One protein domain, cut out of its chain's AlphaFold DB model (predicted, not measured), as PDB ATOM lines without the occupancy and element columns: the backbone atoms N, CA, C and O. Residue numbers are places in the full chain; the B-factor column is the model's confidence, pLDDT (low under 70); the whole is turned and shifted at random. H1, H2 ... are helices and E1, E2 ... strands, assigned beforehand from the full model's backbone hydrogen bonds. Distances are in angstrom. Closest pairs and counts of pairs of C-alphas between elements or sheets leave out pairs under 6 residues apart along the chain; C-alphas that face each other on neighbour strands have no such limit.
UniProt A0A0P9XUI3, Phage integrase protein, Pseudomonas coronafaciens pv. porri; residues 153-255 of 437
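What this domain is: This is residues 153 to 255 of the 437 residues of the protein "Phage integrase protein" of Pseudomonas coronafaciens pv. porri (UniProt A0A0P9XUI3). A small hairpin of two strands, E1 and E2, stands at one side of a compact helical body in which H1, H2 and H3 pack round H5, the helix nearest the middle. H6 follows the hairpin and packs on H1, and beyond it residues 234 to 255, with no named element, loop out and then return to pair briefly with E2. The printed part has 103 residues with six named helices and two named strands, in the order H1 H2 H3 H4 H5 E1 E2 H6, and is mostly helix; the sheet, E1 - E2, is antiparallel. It is compact, with a radius of gyration of the C-alphas of 13.1 A, and spans 40 by 29 by 26 A.

Where its parts are: E1 is residues 215 to 218, with C-alpha 215 at (162.941, 227.678, 290.557), and E2 is residues 221 to 224. Before them comes H5, residues 202 to 211, 14.2 A long. H1, residues 153 to 166, is the longest helix at 19.9 A and begins with C-alpha 153 at (178.050, 232.666, 297.343). H2, residues 169 to 178, is 14.3 A long. H3 is residues 180 to 183 and H4 residues 187 to 191. H6, residues 226 to 233, is 10.2 A long and ends with C-alpha 233 at (169.583, 231.045, 304.903).

How they stand to each other: E1 and E2 form a hairpin; N 216 and O 223 are 2.8 A apart, and N 223 and O 216 are 3.0 A apart, both within hydrogen-bond range. Residues 221 to 222 of E2 also pair, antiparallel, with residues 253 to 254. The closest C-alphas of H5 and E1, those of Leu 209 and Tyr 215, are 6.6 A apart. H5 is the hub, touching three helices, and the helix packing is mostly crossed. H2 touches H5 about perpendicular, at 88 degrees, closest at the C-alphas of Ile 172 and Ala 207, 5.6 A. H1 touches H5 with residues 160 to 164 alone, closest at the C-alphas of Thr 164 and Ala 208, 5.3 A; they run the same way at a steep tilt of 68 degrees, only just short of about perpendicular. H3 touches H5, closest at the C-alphas of Lys 183 and Pro 203, 4.8 A. H1 touches H6 with residues 155 to 159 alone, about perpendicular at 76 degrees, closest at the C-alphas of Arg 155 and Ile 233, 7.1 A. H4 touches no helix and is apart from E1 and E2. Every O i to N i+4 pair is within hydrogen-bond range in H1, H2, H4 and H5, and 3 of 4 are in H6; H3 is too short for such a pair.

The domain as a whole: The two C-alphas farthest apart, those of Ala 177 and Leu 238, are 40.2 A apart. The printed part has no cut. The link from H4 to H5 is short, the other links are tight. Mean pLDDT of the printed part is 92.2, and no printed residue is under 70.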
ATOM      1  N   SER A 153     177.553 233.788 298.149       95.06
ATOM      2  CA  SER A 153     178.050 232.666 297.343       95.06
ATOM      3  C   SER A 153     178.397 231.444 298.202       95.06
ATOM      4  O   SER A 153     177.953 230.329 297.912       95.06
ATOM      5  N   LYS A 154     179.084 231.648 299.333       95.31
ATOM      6  CA  LYS A 154     179.439 230.570 300.270       95.31
ATOM      7  C   LYS A 154     178.202 229.913 300.885       95.31
ATOM      8  O   LYS A 154     178.077 228.690 300.898       95.31
ATOM      9  N   ARG A 155     177.256 230.713 301.387       96.19
ATOM     10  CA  ARG A 155     176.040 230.177 302.026       96.19
ATOM     11  C   ARG A 155     175.091 229.530 301.021       96.19
ATOM     12  O   ARG A 155     174.475 228.523 301.354       96.19
ATOM     13  N   LEU A 156     174.999 230.066 299.803       96.88
ATOM     14  CA  LEU A 156     174.251 229.457 298.706       96.88
ATOM     15  C   LEU A 156     174.848 228.098 298.328       96.88
ATOM     16  O   LEU A 156     174.099 227.140 298.165       96.88
ATOM     17  N   SER A 157     176.179 227.994 298.261       97.19
ATOM     18  CA  SER A 157     176.873 226.730 297.981       97.19
ATOM     19  C   SER A 157     176.533 225.664 299.023       97.19
ATOM     20  O   SER A 157     176.059 224.582 298.678       97.19
ATOM     21  N   LEU A 158     176.659 226.010 300.310       97.00
ATOM     22  CA  LEU A 158     176.291 225.124 301.419       97.00
ATOM     23  C   LEU A 158     174.807 224.742 301.400       97.00
ATOM     24  O   LEU A 158     174.468 223.586 301.639       97.00
ATOM     25  N   TYR A 159     173.920 225.693 301.102       97.06
ATOM     26  CA  TYR A 159     172.490 225.426 300.983       97.06
ATOM     27  C   TYR A 159     172.194 224.421 299.867       97.06
ATOM     28  O   TYR A 159     171.488 223.446 300.110       97.06
ATOM     29  N   CYS A 160     172.761 224.611 298.674       97.19
ATOM     30  CA  CYS A 160     172.573 223.704 297.543       97.19
ATOM     31  C   CYS A 160     173.104 222.295 297.839       97.19
ATOM     32  O   CYS A 160     172.420 221.311 297.549       97.19
ATOM     33  N   LEU A 161     174.292 222.184 298.441       96.75
ATOM     34  CA  LEU A 161     174.873 220.895 298.829       96.75
ATOM     35  C   LEU A 161     173.998 220.177 299.865       96.75
ATOM     36  O   LEU A 161     173.638 219.020 299.663       96.75
ATOM     37  N   ASN A 162     173.578 220.876 300.922       96.75
ATOM     38  CA  ASN A 162     172.696 220.310 301.944       96.75
ATOM     39  C   ASN A 162     171.338 219.895 301.370       96.75
ATOM     40  O   ASN A 162     170.849 218.815 301.687       96.75
ATOM     41  N   LEU A 163     170.748 220.714 300.497       96.69
ATOM     42  CA  LEU A 163     169.480 220.393 299.846       96.69
ATOM     43  C   LEU A 163     169.600 219.138 298.975       96.69
ATOM     44  O   LEU A 163     168.697 218.306 298.963       96.69
ATOM     45  N   THR A 164     170.731 218.978 298.286       96.06
ATOM     46  CA  THR A 164     171.024 217.783 297.480       96.06
ATOM     47  C   THR A 164     171.121 216.536 298.354       96.06
ATOM     48  O   THR A 164     170.581 215.503 297.983       96.06
ATOM     49  N   LEU A 165     171.758 216.633 299.526       95.38
ATOM     50  CA  LEU A 165     171.871 215.520 300.476       95.38
ATOM     51  C   LEU A 165     170.532 215.147 301.130       95.38
ATOM     52  O   LEU A 165     170.318 213.989 301.469       95.38
ATOM     53  N   GLN A 166     169.648 216.124 301.336       95.50
ATOM     54  CA  GLN A 166     168.329 215.916 301.945       95.50
ATOM     55  C   GLN A 166     167.279 215.405 300.954       95.50
ATOM     56  O   GLN A 166     166.262 214.853 301.369       95.50
ATOM     57  N   THR A 167     167.501 215.608 299.656       95.75
ATOM     58  CA  THR A 167     166.579 215.175 298.605       95.75
ATOM     59  C   THR A 167     166.904 213.738 298.190       95.75
ATOM     60  O   THR A 167     168.069 213.363 298.083       95.75
ATOM     61  N   SER A 168     165.875 212.923 297.946       95.38
ATOM     62  CA  SER A 168     166.032 211.529 297.516       95.38
ATOM     63  C   SER A 168     166.869 211.427 296.236       95.38
ATOM     64  O   SER A 168     166.566 212.067 295.227       95.38
ATOM     65  N   ALA A 169     167.904 210.584 296.259       94.88
ATOM     66  CA  ALA A 169     168.756 210.344 295.094       94.88
ATOM     67  C   ALA A 169     167.971 209.738 293.917       94.88
ATOM     68  O   ALA A 169     168.236 210.078 292.768       94.88
ATOM     69  N   ILE A 170     166.972 208.897 294.213       95.31
ATOM     70  CA  ILE A 170     166.109 208.269 293.203       95.31
ATOM     71  C   ILE A 170     165.289 209.340 292.477       95.31
ATOM     72  O   ILE A 170     165.230 209.339 291.249       95.31
ATOM     73  N   ASP A 171     164.721 210.291 293.223       95.75
ATOM     74  CA  ASP A 171     163.910 211.369 292.649       95.75
ATOM     75  C   ASP A 171     164.775 212.328 291.826       95.75
ATOM     76  O   ASP A 171     164.370 212.778 290.754       95.75
ATOM     77  N   ILE A 172     165.996 212.613 292.297       95.50
ATOM     78  CA  ILE A 172     166.978 213.402 291.547       95.50
ATOM     79  C   ILE A 172     167.290 212.728 290.210       95.50
ATOM     80  O   ILE A 172     167.220 213.385 289.171       95.50
ATOM     81  N   ASP A 173     167.624 211.438 290.216       95.50
ATOM     82  CA  ASP A 173     167.998 210.721 288.997       95.50
ATOM     83  C   ASP A 173     166.802 210.582 288.033       95.50
ATOM     84  O   ASP A 173     166.979 210.733 286.820       95.50
ATOM     85  N   ALA A 174     165.581 210.407 288.554       95.56
ATOM     86  CA  ALA A 174     164.348 210.405 287.765       95.56
ATOM     87  C   ALA A 174     164.102 211.757 287.073       95.56
ATOM     88  O   ALA A 174     163.914 211.803 285.857       95.56
ATOM     89  N   VAL A 175     164.201 212.872 287.806       95.25
ATOM     90  CA  VAL A 175     164.056 214.224 287.236       95.25
ATOM     91  C   VAL A 175     165.161 214.534 286.229       95.25
ATOM     92  O   VAL A 175     164.924 215.177 285.212       95.25
ATOM     93  N   LEU A 176     166.381 214.059 286.472       94.62
ATOM     94  CA  LEU A 176     167.495 214.202 285.539       94.62
ATOM     95  C   LEU A 176     167.317 213.378 284.251       94.62
ATOM     96  O   LEU A 176     167.957 213.696 283.241       94.62
ATOM     97  N   ALA A 177     166.509 212.316 284.278       93.25
ATOM     98  CA  ALA A 177     166.115 211.557 283.094       93.25
ATOM     99  C   ALA A 177     164.948 212.230 282.352       93.25
ATOM    100  O   ALA A 177     164.997 212.333 281.128       93.25
ATOM    101  N   GLU A 178     163.952 212.737 283.082       93.00
ATOM    102  CA  GLU A 178     162.789 213.445 282.527       93.00
ATOM    103  C   GLU A 178     163.166 214.803 281.918       93.00
ATOM    104  O   GLU A 178     162.691 215.163 280.842       93.00
ATOM    105  N   PHE A 179     164.065 215.543 282.573       89.50
ATOM    106  CA  PHE A 179     164.479 216.880 282.160       89.50
ATOM    107  C   PHE A 179     166.006 216.990 281.968       89.50
ATOM    108  O   PHE A 179     166.715 217.584 282.792       89.50
ATOM    109  N   PRO A 180     166.547 216.474 280.842       89.56
ATOM    110  CA  PRO A 180     167.986 216.463 280.566       89.56
ATOM    111  C   PRO A 180     168.651 217.845 280.559       89.56
ATOM    112  O   PRO A 180     169.851 217.942 280.813       89.56
ATOM    113  N   ALA A 181     167.895 218.924 280.321       87.88
ATOM    114  CA  ALA A 181     168.411 220.295 280.323       87.88
ATOM    115  C   ALA A 181     169.076 220.695 281.655       87.88
ATOM    116  O   ALA A 181     169.979 221.532 281.666       87.88
ATOM    117  N   LEU A 182     168.699 220.057 282.770       90.00
ATOM    118  CA  LEU A 182     169.346 220.233 284.074       90.00
ATOM    119  C   LEU A 182     170.840 219.883 284.052       90.00
ATOM    120  O   LEU A 182     171.625 220.516 284.763       90.00
ATOM    121  N   LYS A 183     171.236 218.913 283.216       91.06
ATOM    122  CA  LYS A 183     172.621 218.443 283.069       91.06
ATOM    123  C   LYS A 183     173.487 219.390 282.243       91.06
ATOM    124  O   LYS A 183     174.707 219.352 282.360       91.06
ATOM    125  N   ASN A 184     172.876 220.251 281.432       88.38
ATOM    126  CA  ASN A 184     173.600 221.088 280.484       88.38
ATOM    127  C   ASN A 184     174.260 222.270 281.199       88.38
ATOM    128  O   ASN A 184     173.585 223.203 281.639       88.38
ATOM    129  N   ILE A 185     175.587 222.251 281.296       87.75
ATOM    130  CA  ILE A 185     176.387 223.375 281.786       87.75
ATOM    131  C   ILE A 185     177.074 224.006 280.582       87.75
ATOM    132  O   ILE A 185     177.872 223.361 279.906       87.75
ATOM    133  N   THR A 186     176.756 225.266 280.287       84.75
ATOM    134  CA  THR A 186     177.421 225.974 279.184       84.75
ATOM    135  C   THR A 186     178.843 226.380 279.593       84.75
ATOM    136  O   THR A 186     179.032 226.709 280.766       84.75
ATOM    137  N   PRO A 187     179.815 226.480 278.669       77.88
ATOM    138  CA  PRO A 187     181.173 226.944 278.985       77.88
ATOM    139  C   PRO A 187     181.200 228.259 279.783       77.88
ATOM    140  O   PRO A 187     181.844 228.338 280.824       77.88
ATOM    141  N   ASP A 188     180.372 229.234 279.394       78.19
ATOM    142  CA  ASP A 188     180.184 230.501 280.114       78.19
ATOM    143  C   ASP A 188     179.766 230.347 281.583       78.19
ATOM    144  O   ASP A 188     180.133 231.169 282.422       78.19
ATOM    145  N   GLN A 189     178.942 229.341 281.887       86.12
ATOM    146  CA  GLN A 189     178.464 229.089 283.248       86.12
ATOM    147  C   GLN A 189     179.593 228.513 284.100       86.12
ATOM    148  O   GLN A 189     179.719 228.892 285.260       86.12
ATOM    149  N   ALA A 190     180.401 227.623 283.519       85.75
ATOM    150  CA  ALA A 190     181.555 227.039 284.186       85.75
ATOM    151  C   ALA A 190     182.643 228.092 284.452       85.75
ATOM    152  O   ALA A 190     183.147 228.169 285.568       85.75
ATOM    153  N   GLU A 191     182.950 228.953 283.474       80.25
ATOM    154  CA  GLU A 191     183.967 230.008 283.613       80.25
ATOM    155  C   GLU A 191     183.576 231.073 284.653       80.25
ATOM    156  O   GLU A 191     184.418 231.559 285.404       80.25
ATOM    157  N   LYS A 192     182.287 231.432 284.727       83.88
ATOM    158  CA  LYS A 192     181.763 232.453 285.654       83.88
ATOM    159  C   LYS A 192     181.277 231.871 286.981       83.88
ATOM    160  O   LYS A 192     180.574 232.563 287.721       83.88
ATOM    161  N   ASN A 193     181.573 230.607 287.272       87.94
ATOM    162  CA  ASN A 193     181.114 229.977 288.498       87.94
ATOM    163  C   ASN A 193     181.784 230.630 289.719       87.94
ATOM    164  O   ASN A 193     182.998 230.564 289.879       87.94
ATOM    165  N   THR A 194     180.979 231.234 290.592       86.88
ATOM    166  CA  THR A 194     181.430 231.805 291.872       86.88
ATOM    167  C   THR A 194     181.071 230.924 293.068       86.88
ATOM    168  O   THR A 194     181.284 231.331 294.206       86.88
ATOM    169  N   LEU A 195     180.456 229.759 292.834       93.44
ATOM    170  CA  LEU A 195     179.997 228.855 293.884       93.44
ATOM    171  C   LEU A 195     181.027 227.763 294.159       93.44
ATOM    172  O   LEU A 195     181.562 227.148 293.235       93.44
ATOM    173  N   ASP A 196     181.189 227.445 295.440       93.50
ATOM    174  CA  ASP A 196     182.032 226.364 295.953       93.50
ATOM    175  C   ASP A 196     181.315 225.007 295.808       93.50
ATOM    176  O   ASP A 196     181.109 224.272 296.775       93.50
ATOM    177  N   ILE A 197     180.858 224.694 294.593       93.00
ATOM    178  CA  ILE A 197     180.201 223.431 294.245       93.00
ATOM    179  C   ILE A 197     180.964 222.805 293.067       93.00
ATOM    180  O   ILE A 197     181.080 223.454 292.023       93.00
ATOM    181  N   PRO A 198     181.444 221.553 293.190       93.31
ATOM    182  CA  PRO A 198     182.040 220.825 292.072       93.31
ATOM    183  C   PRO A 198     181.083 220.736 290.878       93.31
ATOM    184  O   PRO A 198     179.882 220.500 291.055       93.31
ATOM    185  N   LEU A 199     181.600 220.910 289.658       92.75
ATOM    186  CA  LEU A 199     180.785 220.958 288.436       92.75
ATOM    187  C   LEU A 199     179.983 219.667 288.219       92.75
ATOM    188  O   LEU A 199     178.876 219.708 287.687       92.75
ATOM    189  N   GLU A 200     180.492 218.539 288.700       93.00
ATOM    190  CA  GLU A 200     179.861 217.221 288.640       93.00
ATOM    191  C   GLU A 200     178.598 217.143 289.513       93.00
ATOM    192  O   GLU A 200     177.676 216.380 289.225       93.00
ATOM    193  N   ILE A 201     178.535 217.949 290.580       94.69
ATOM    194  CA  ILE A 201     177.410 217.989 291.523       94.69
ATOM    195  C   ILE A 201     176.340 218.990 291.069       94.69
ATOM    196  O   ILE A 201     175.169 218.839 291.424       94.69
ATOM    197  N   ILE A 202     176.694 219.976 290.236       96.06
ATOM    198  CA  ILE A 202     175.770 221.019 289.763       96.06
ATOM    199  C   ILE A 202     174.463 220.449 289.182       96.06
ATOM    200  O   ILE A 202     173.407 220.936 289.590       96.06
ATOM    201  N   PRO A 203     174.451 219.419 288.308       96.00
ATOM    202  CA  PRO A 203     173.199 218.851 287.803       96.00
ATOM    203  C   PRO A 203     172.279 218.333 288.914       96.00
ATOM    204  O   PRO A 203     171.078 218.600 288.899       96.00
ATOM    205  N   ARG A 204     172.844 217.650 289.918       96.62
ATOM    206  CA  ARG A 204     172.091 217.135 291.071       96.62
ATOM    207  C   ARG A 204     171.572 218.266 291.954       96.62
ATOM    208  O   ARG A 204     170.416 218.229 292.361       96.62
ATOM    209  N   ALA A 205     172.377 219.305 292.172       96.62
ATOM    210  CA  ALA A 205     171.948 220.497 292.901       96.62
ATOM    211  C   ALA A 205     170.802 221.232 292.188       96.62
ATOM    212  O   ALA A 205     169.830 221.630 292.829       96.62
ATOM    213  N   ARG A 206     170.867 221.365 290.857       96.56
ATOM    214  CA  ARG A 206     169.769 221.917 290.050       96.56
ATOM    215  C   ARG A 206     168.512 221.046 290.161       96.56
ATOM    216  O   ARG A 206     167.432 221.575 290.395       96.56
ATOM    217  N   ALA A 207     168.629 219.723 290.072       96.62
ATOM    218  CA  ALA A 207     167.483 218.825 290.242       96.62
ATOM    219  C   ALA A 207     166.850 218.946 291.642       96.62
ATOM    220  O   ALA A 207     165.634 219.081 291.758       96.62
ATOM    221  N   ALA A 208     167.663 219.009 292.702       97.06
ATOM    222  CA  ALA A 208     167.180 219.203 294.070       97.06
ATOM    223  C   ALA A 208     166.444 220.546 294.239       97.06
ATOM    224  O   ALA A 208     165.362 220.600 294.825       97.06
ATOM    225  N   LEU A 209     166.975 221.635 293.674       96.62
ATOM    226  CA  LEU A 209     166.304 222.942 293.660       96.62
ATOM    227  C   LEU A 209     164.968 222.907 292.893       96.62
ATOM    228  O   LEU A 209     164.018 223.593 293.280       96.62
ATOM    229  N   TYR A 210     164.889 222.122 291.816       95.50
ATOM    230  CA  TYR A 210     163.671 221.925 291.025       95.50
ATOM    231  C   TYR A 210     162.599 221.170 291.806       95.50
ATOM    232  O   TYR A 210     161.495 221.691 291.967       95.50
ATOM    233  N   LEU A 211     162.955 220.023 292.386       96.06
ATOM    234  CA  LEU A 211     162.069 219.208 293.222       96.06
ATOM    235  C   LEU A 211     161.504 219.987 294.417       96.06
ATOM    236  O   LEU A 211     160.339 219.840 294.769       96.06
ATOM    237  N   ASN A 212     162.300 220.885 295.000       95.44
ATOM    238  CA  ASN A 212     161.883 221.719 296.129       95.44
ATOM    239  C   ASN A 212     161.146 223.012 295.713       95.44
ATOM    240  O   ASN A 212     160.937 223.909 296.534       95.44
ATOM    241  N   GLY A 213     160.769 223.162 294.437       94.81
ATOM    242  CA  GLY A 213     159.982 224.303 293.953       94.81
ATOM    243  C   GLY A 213     160.683 225.659 294.116       94.81
ATOM    244  O   GLY A 213     160.024 226.699 294.277       94.81
ATOM    245  N   ILE A 214     162.020 225.669 294.124       96.06
ATOM    246  CA  ILE A 214     162.824 226.884 294.306       96.06
ATOM    247  C   ILE A 214     162.944 227.674 293.001       96.06
ATOM    248  O   ILE A 214     163.048 228.903 293.034       96.06
ATOM    249  N   TYR A 215     162.892 227.005 291.850       95.12
ATOM    250  CA  TYR A 215     162.941 227.678 290.557       95.12
ATOM    251  C   TYR A 215     161.695 228.516 290.268       95.12
ATOM    252  O   TYR A 215     160.570 228.195 290.649       95.12
ATOM    253  N   ARG A 216     161.917 229.599 289.526       91.31
ATOM    254  CA  ARG A 216     160.896 230.381 288.838       91.31
ATOM    255  C   ARG A 216     161.102 230.228 287.335       91.31
ATOM    256  O   ARG A 216     162.226 230.361 286.849       91.31
ATOM    257  N   ARG A 217     160.009 230.027 286.598       87.19
ATOM    258  CA  ARG A 217     160.026 230.076 285.134       87.19
ATOM    259  C   ARG A 217     160.151 231.522 284.653       87.19
ATOM    260  O   ARG A 217     159.463 232.419 285.146       87.19
ATOM    261  N   SER A 218     161.049 231.738 283.705       79.12
ATOM    262  CA  SER A 218     161.258 232.992 282.988       79.12
ATOM    263  C   SER A 218     161.253 232.721 281.485       79.12
ATOM    264  O   SER A 218     161.357 231.573 281.068       79.12
ATOM    265  N   GLU A 219     161.192 233.773 280.671       70.25
ATOM    266  CA  GLU A 219     161.284 233.655 279.207       70.25
ATOM    267  C   GLU A 219     162.597 233.012 278.733       70.25
ATOM    268  O   GLU A 219     162.662 232.505 277.628       70.25
ATOM    269  N   LYS A 220     163.652 233.029 279.559       73.12
ATOM    270  CA  LYS A 220     164.979 232.486 279.217       73.12
ATOM    271  C   LYS A 220     165.215 231.071 279.762       73.12
ATOM    272  O   LYS A 220     166.331 230.562 279.674       73.12
ATOM    273  N   GLY A 221     164.192 230.465 280.364       85.25
ATOM    274  CA  GLY A 221     164.265 229.193 281.086       85.25
ATOM    275  C   GLY A 221     164.059 229.369 282.592       85.25
ATOM    276  O   GLY A 221     163.333 230.265 283.036       85.25
ATOM    277  N   TYR A 222     164.695 228.531 283.408       90.81
ATOM    278  CA  TYR A 222     164.478 228.500 284.856       90.81
ATOM    279  C   TYR A 222     165.590 229.204 285.629       90.81
ATOM    280  O   TYR A 222     166.777 228.919 285.458       90.81
ATOM    281  N   THR A 223     165.195 230.089 286.546       93.06
ATOM    282  CA  THR A 223     166.118 230.803 287.440       93.06
ATOM    283  C   THR A 223     165.777 230.534 288.911       93.06
ATOM    284  O   THR A 223     164.594 230.527 289.268       93.06
ATOM    285  N   PRO A 224     166.766 230.270 289.788       93.94
ATOM    286  CA  PRO A 224     166.500 230.069 291.209       93.94
ATOM    287  C   PRO A 224     165.920 231.330 291.855       93.94
ATOM    288  O   PRO A 224     166.415 232.441 291.647       93.94
ATOM    289  N   ASN A 225     164.888 231.176 292.685       94.62
ATOM    290  CA  ASN A 225     164.315 232.294 293.424       94.62
ATOM    291  C   ASN A 225     165.180 232.638 294.647       94.62
ATOM    292  O   ASN A 225     165.056 232.021 295.709       94.62
ATOM    293  N   SER A 226     166.027 233.663 294.516       94.06
ATOM    294  CA  SER A 226     166.949 234.076 295.581       94.06
ATOM    295  C   SER A 226     166.252 234.550 296.859       94.06
ATOM    296  O   SER A 226     166.820 234.396 297.938       94.06
ATOM    297  N   VAL A 227     165.009 235.044 296.786       93.94
ATOM    298  CA  VAL A 227     164.226 235.434 297.972       93.94
ATOM    299  C   VAL A 227     163.759 234.200 298.743       93.94
ATOM    300  O   VAL A 227     163.870 234.174 299.965       93.94
ATOM    301  N   LYS A 228     163.280 233.148 298.056       95.44
ATOM    302  CA  LYS A 228     162.910 231.882 298.721       95.44
ATOM    303  C   LYS A 228     164.102 231.281 299.465       95.44
ATOM    304  O   LYS A 228     163.964 230.898 300.620       95.44
ATOM    305  N   ILE A 229     165.268 231.266 298.823       96.00
ATOM    306  CA  ILE A 229     166.505 230.762 299.425       96.00
ATOM    307  C   ILE A 229     166.931 231.651 300.606       96.00
ATOM    308  O   ILE A 229     167.221 231.154 301.692       96.00
ATOM    309  N   SER A 230     166.906 232.976 300.431       95.81
ATOM    310  CA  SER A 230     167.301 233.932 301.472       95.81
ATOM    311  C   SER A 230     166.435 233.836 302.727       95.81
ATOM    312  O   SER A 230     166.966 233.956 303.828       95.81
ATOM    313  N   LYS A 231     165.133 233.550 302.593       95.06
ATOM    314  CA  LYS A 231     164.241 233.304 303.739       95.06
ATOM    315  C   LYS A 231     164.695 232.142 304.618       95.06
ATOM    316  O   LYS A 231     164.441 232.172 305.816       95.06
ATOM    317  N   VAL A 232     165.354 231.140 304.037       95.00
ATOM    318  CA  VAL A 232     165.886 229.988 304.774       95.00
ATOM    319  C   VAL A 232     167.259 230.316 305.358       95.00
ATOM    320  O   VAL A 232     167.472 230.154 306.556       95.00
ATOM    321  N   ILE A 233     168.177 230.816 304.525       95.50
ATOM    322  CA  ILE A 233     169.583 231.045 304.903       95.50
ATOM    323  C   ILE A 233     169.733 232.191 305.914       95.50
ATOM    324  O   ILE A 233     170.584 232.127 306.798       95.50
ATOM    325  N   TYR A 234     168.916 233.237 305.784       96.00
ATOM    326  CA  TYR A 234     169.024 234.479 306.555       96.00
ATOM    327  C   TYR A 234     167.803 234.728 307.440       96.00
ATOM    328  O   TYR A 234     167.474 235.878 307.721       96.00
ATOM    329  N   ARG A 235     167.113 233.665 307.875       94.31
ATOM    330  CA  ARG A 235     165.880 233.760 308.679       94.31
ATOM    331  C   ARG A 235     166.031 234.633 309.935       94.31
ATOM    332  O   ARG A 235     165.078 235.297 310.323       94.31
ATOM    333  N   ASP A 236     167.235 234.655 310.505       94.88
ATOM    334  CA  ASP A 236     167.595 235.361 311.738       94.88
ATOM    335  C   ASP A 236     168.202 236.756 311.446       94.88
ATOM    336  O   ASP A 236     169.056 237.249 312.174       94.88
ATOM    337  N   THR A 237     167.771 237.399 310.351       96.62
ATOM    338  CA  THR A 237     168.158 238.768 309.952       96.62
ATOM    339  C   THR A 237     166.927 239.634 309.709       96.62
ATOM    340  O   THR A 237     165.828 239.126 309.468       96.62
ATOM    341  N   LEU A 238     167.099 240.953 309.727       95.69
ATOM    342  CA  LEU A 238     166.028 241.905 309.464       95.69
ATOM    343  C   LEU A 238     165.732 241.976 307.964       95.69
ATOM    344  O   LEU A 238     164.610 241.681 307.540       95.69
ATOM    345  N   LYS A 239     166.742 242.318 307.153       93.06
ATOM    346  CA  LYS A 239     166.598 242.617 305.721       93.06
ATOM    347  C   LYS A 239     167.083 241.472 304.831       93.06
ATOM    348  O   LYS A 239     166.480 241.204 303.786       93.06
ATOM    349  N   GLY A 240     168.124 240.759 305.250       93.06
ATOM    350  CA  GLY A 240     168.790 239.707 304.485       93.06
ATOM    351  C   GLY A 240     167.865 238.613 303.956       93.06
ATOM    352  O   GLY A 240     168.109 238.112 302.857       93.06
ATOM    353  N   ARG A 241     166.791 238.287 304.690       93.62
ATOM    354  CA  ARG A 241     165.763 237.292 304.317       93.62
ATOM    355  C   ARG A 241     164.804 237.716 303.203       93.62
ATOM    356  O   ARG A 241     164.217 236.846 302.565       93.62
ATOM    357  N   VAL A 242     164.610 239.017 302.978       91.19
ATOM    358  CA  VAL A 242     163.662 239.540 301.970       91.19
ATOM    359  C   VAL A 242     164.350 240.181 300.767       91.19
ATOM    360  O   VAL A 242     163.712 240.401 299.738       91.19
ATOM    361  N   GLU A 243     165.640 240.490 300.876       89.75
ATOM    362  CA  GLU A 243     166.399 241.145 299.817       89.75
ATOM    363  C   GLU A 243     166.689 240.196 298.646       89.75
ATOM    364  O   GLU A 243     167.115 239.054 298.822       89.75
ATOM    365  N   ILE A 244     166.483 240.692 297.423       91.81
ATOM    366  CA  ILE A 244     166.845 239.971 296.203       91.81
ATOM    367  C   ILE A 244     168.371 239.943 296.105       91.81
ATOM    368  O   ILE A 244     169.016 240.991 296.072       91.81
ATOM    369  N   LYS A 245     168.944 238.742 296.024       93.56
ATOM    370  CA  LYS A 245     170.388 238.537 295.838       93.56
ATOM    371  C   LYS A 245     170.718 238.212 294.375       93.56
ATOM    372  O   LYS A 245     169.834 237.702 293.672       93.56
ATOM    373  N   PRO A 246     171.959 238.488 293.919       92.31
ATOM    374  CA  PRO A 246     172.424 238.120 292.587       92.31
ATOM    375  C   PRO A 246     172.198 236.635 292.300       92.31
ATOM    376  O   PRO A 246     172.436 235.775 293.150       92.31
ATOM    377  N   VAL A 247     171.720 236.339 291.095       90.44
ATOM    378  CA  VAL A 247     171.477 234.964 290.654       90.44
ATOM    379  C   VAL A 247     172.793 234.364 290.169       90.44
ATOM    380  O   VAL A 247     173.449 234.938 289.302       90.44
ATOM    381  N   ALA A 248     173.162 233.204 290.710       92.12
ATOM    382  CA  ALA A 248     174.317 232.449 290.244       92.12
ATOM    383  C   ALA A 248     173.980 231.755 288.915       92.12
ATOM    384  O   ALA A 248     173.152 230.842 288.885       92.12
ATOM    385  N   ASP A 249     174.612 232.181 287.816       90.38
ATOM    386  CA  ASP A 249     174.281 231.695 286.467       90.38
ATOM    387  C   ASP A 249     174.522 230.188 286.311       90.38
ATOM    388  O   ASP A 249     173.786 229.527 285.585       90.38
ATOM    389  N   ILE A 250     175.478 229.617 287.054       93.62
ATOM    390  CA  ILE A 250     175.733 228.168 287.104       93.62
ATOM    391  C   ILE A 250     174.512 227.359 287.572       93.62
ATOM    392  O   ILE A 250     174.380 226.191 287.224       93.62
ATOM    393  N   LEU A 251     173.581 227.963 288.313       94.12
ATOM    394  CA  LEU A 251     172.343 227.315 288.751       94.12
ATOM    395  C   LEU A 251     171.169 227.575 287.798       94.12
ATOM    396  O   LEU A 251     170.112 226.974 287.968       94.12
ATOM    397  N   CYS A 252     171.311 228.454 286.808       92.19
ATOM    398  CA  CYS A 252     170.259 228.728 285.833       92.19
ATOM    399  C   CYS A 252     170.169 227.616 284.785       92.19
ATOM    400  O   CYS A 252     171.182 227.101 284.307       92.19
ATOM    401  N   ILE A 253     168.943 227.309 284.369       90.44
ATOM    402  CA  ILE A 253     168.661 226.396 283.264       90.44
ATOM    403  C   ILE A 253     168.259 227.266 282.082       90.44
ATOM    404  O   ILE A 253     167.204 227.901 282.108       90.44
ATOM    405  N   LYS A 254     169.126 227.336 281.074       83.12
ATOM    406  CA  LYS A 254     168.874 228.111 279.861       83.12
ATOM    407  C   LYS A 254     168.184 227.200 278.857       83.12
ATOM    408  O   LYS A 254     168.800 226.263 278.360       83.12
ATOM    409  N   GLU A 255     166.909 227.460 278.601       71.31
ATOM    410  CA  GLU A 255     166.152 226.748 277.563       71.31
ATOM    411  C   GLU A 255     166.345 227.418 276.200       71.31
ATOM    412  O   GLU A 255     166.435 226.734 275.183       71.31
TER     413      GLU A 255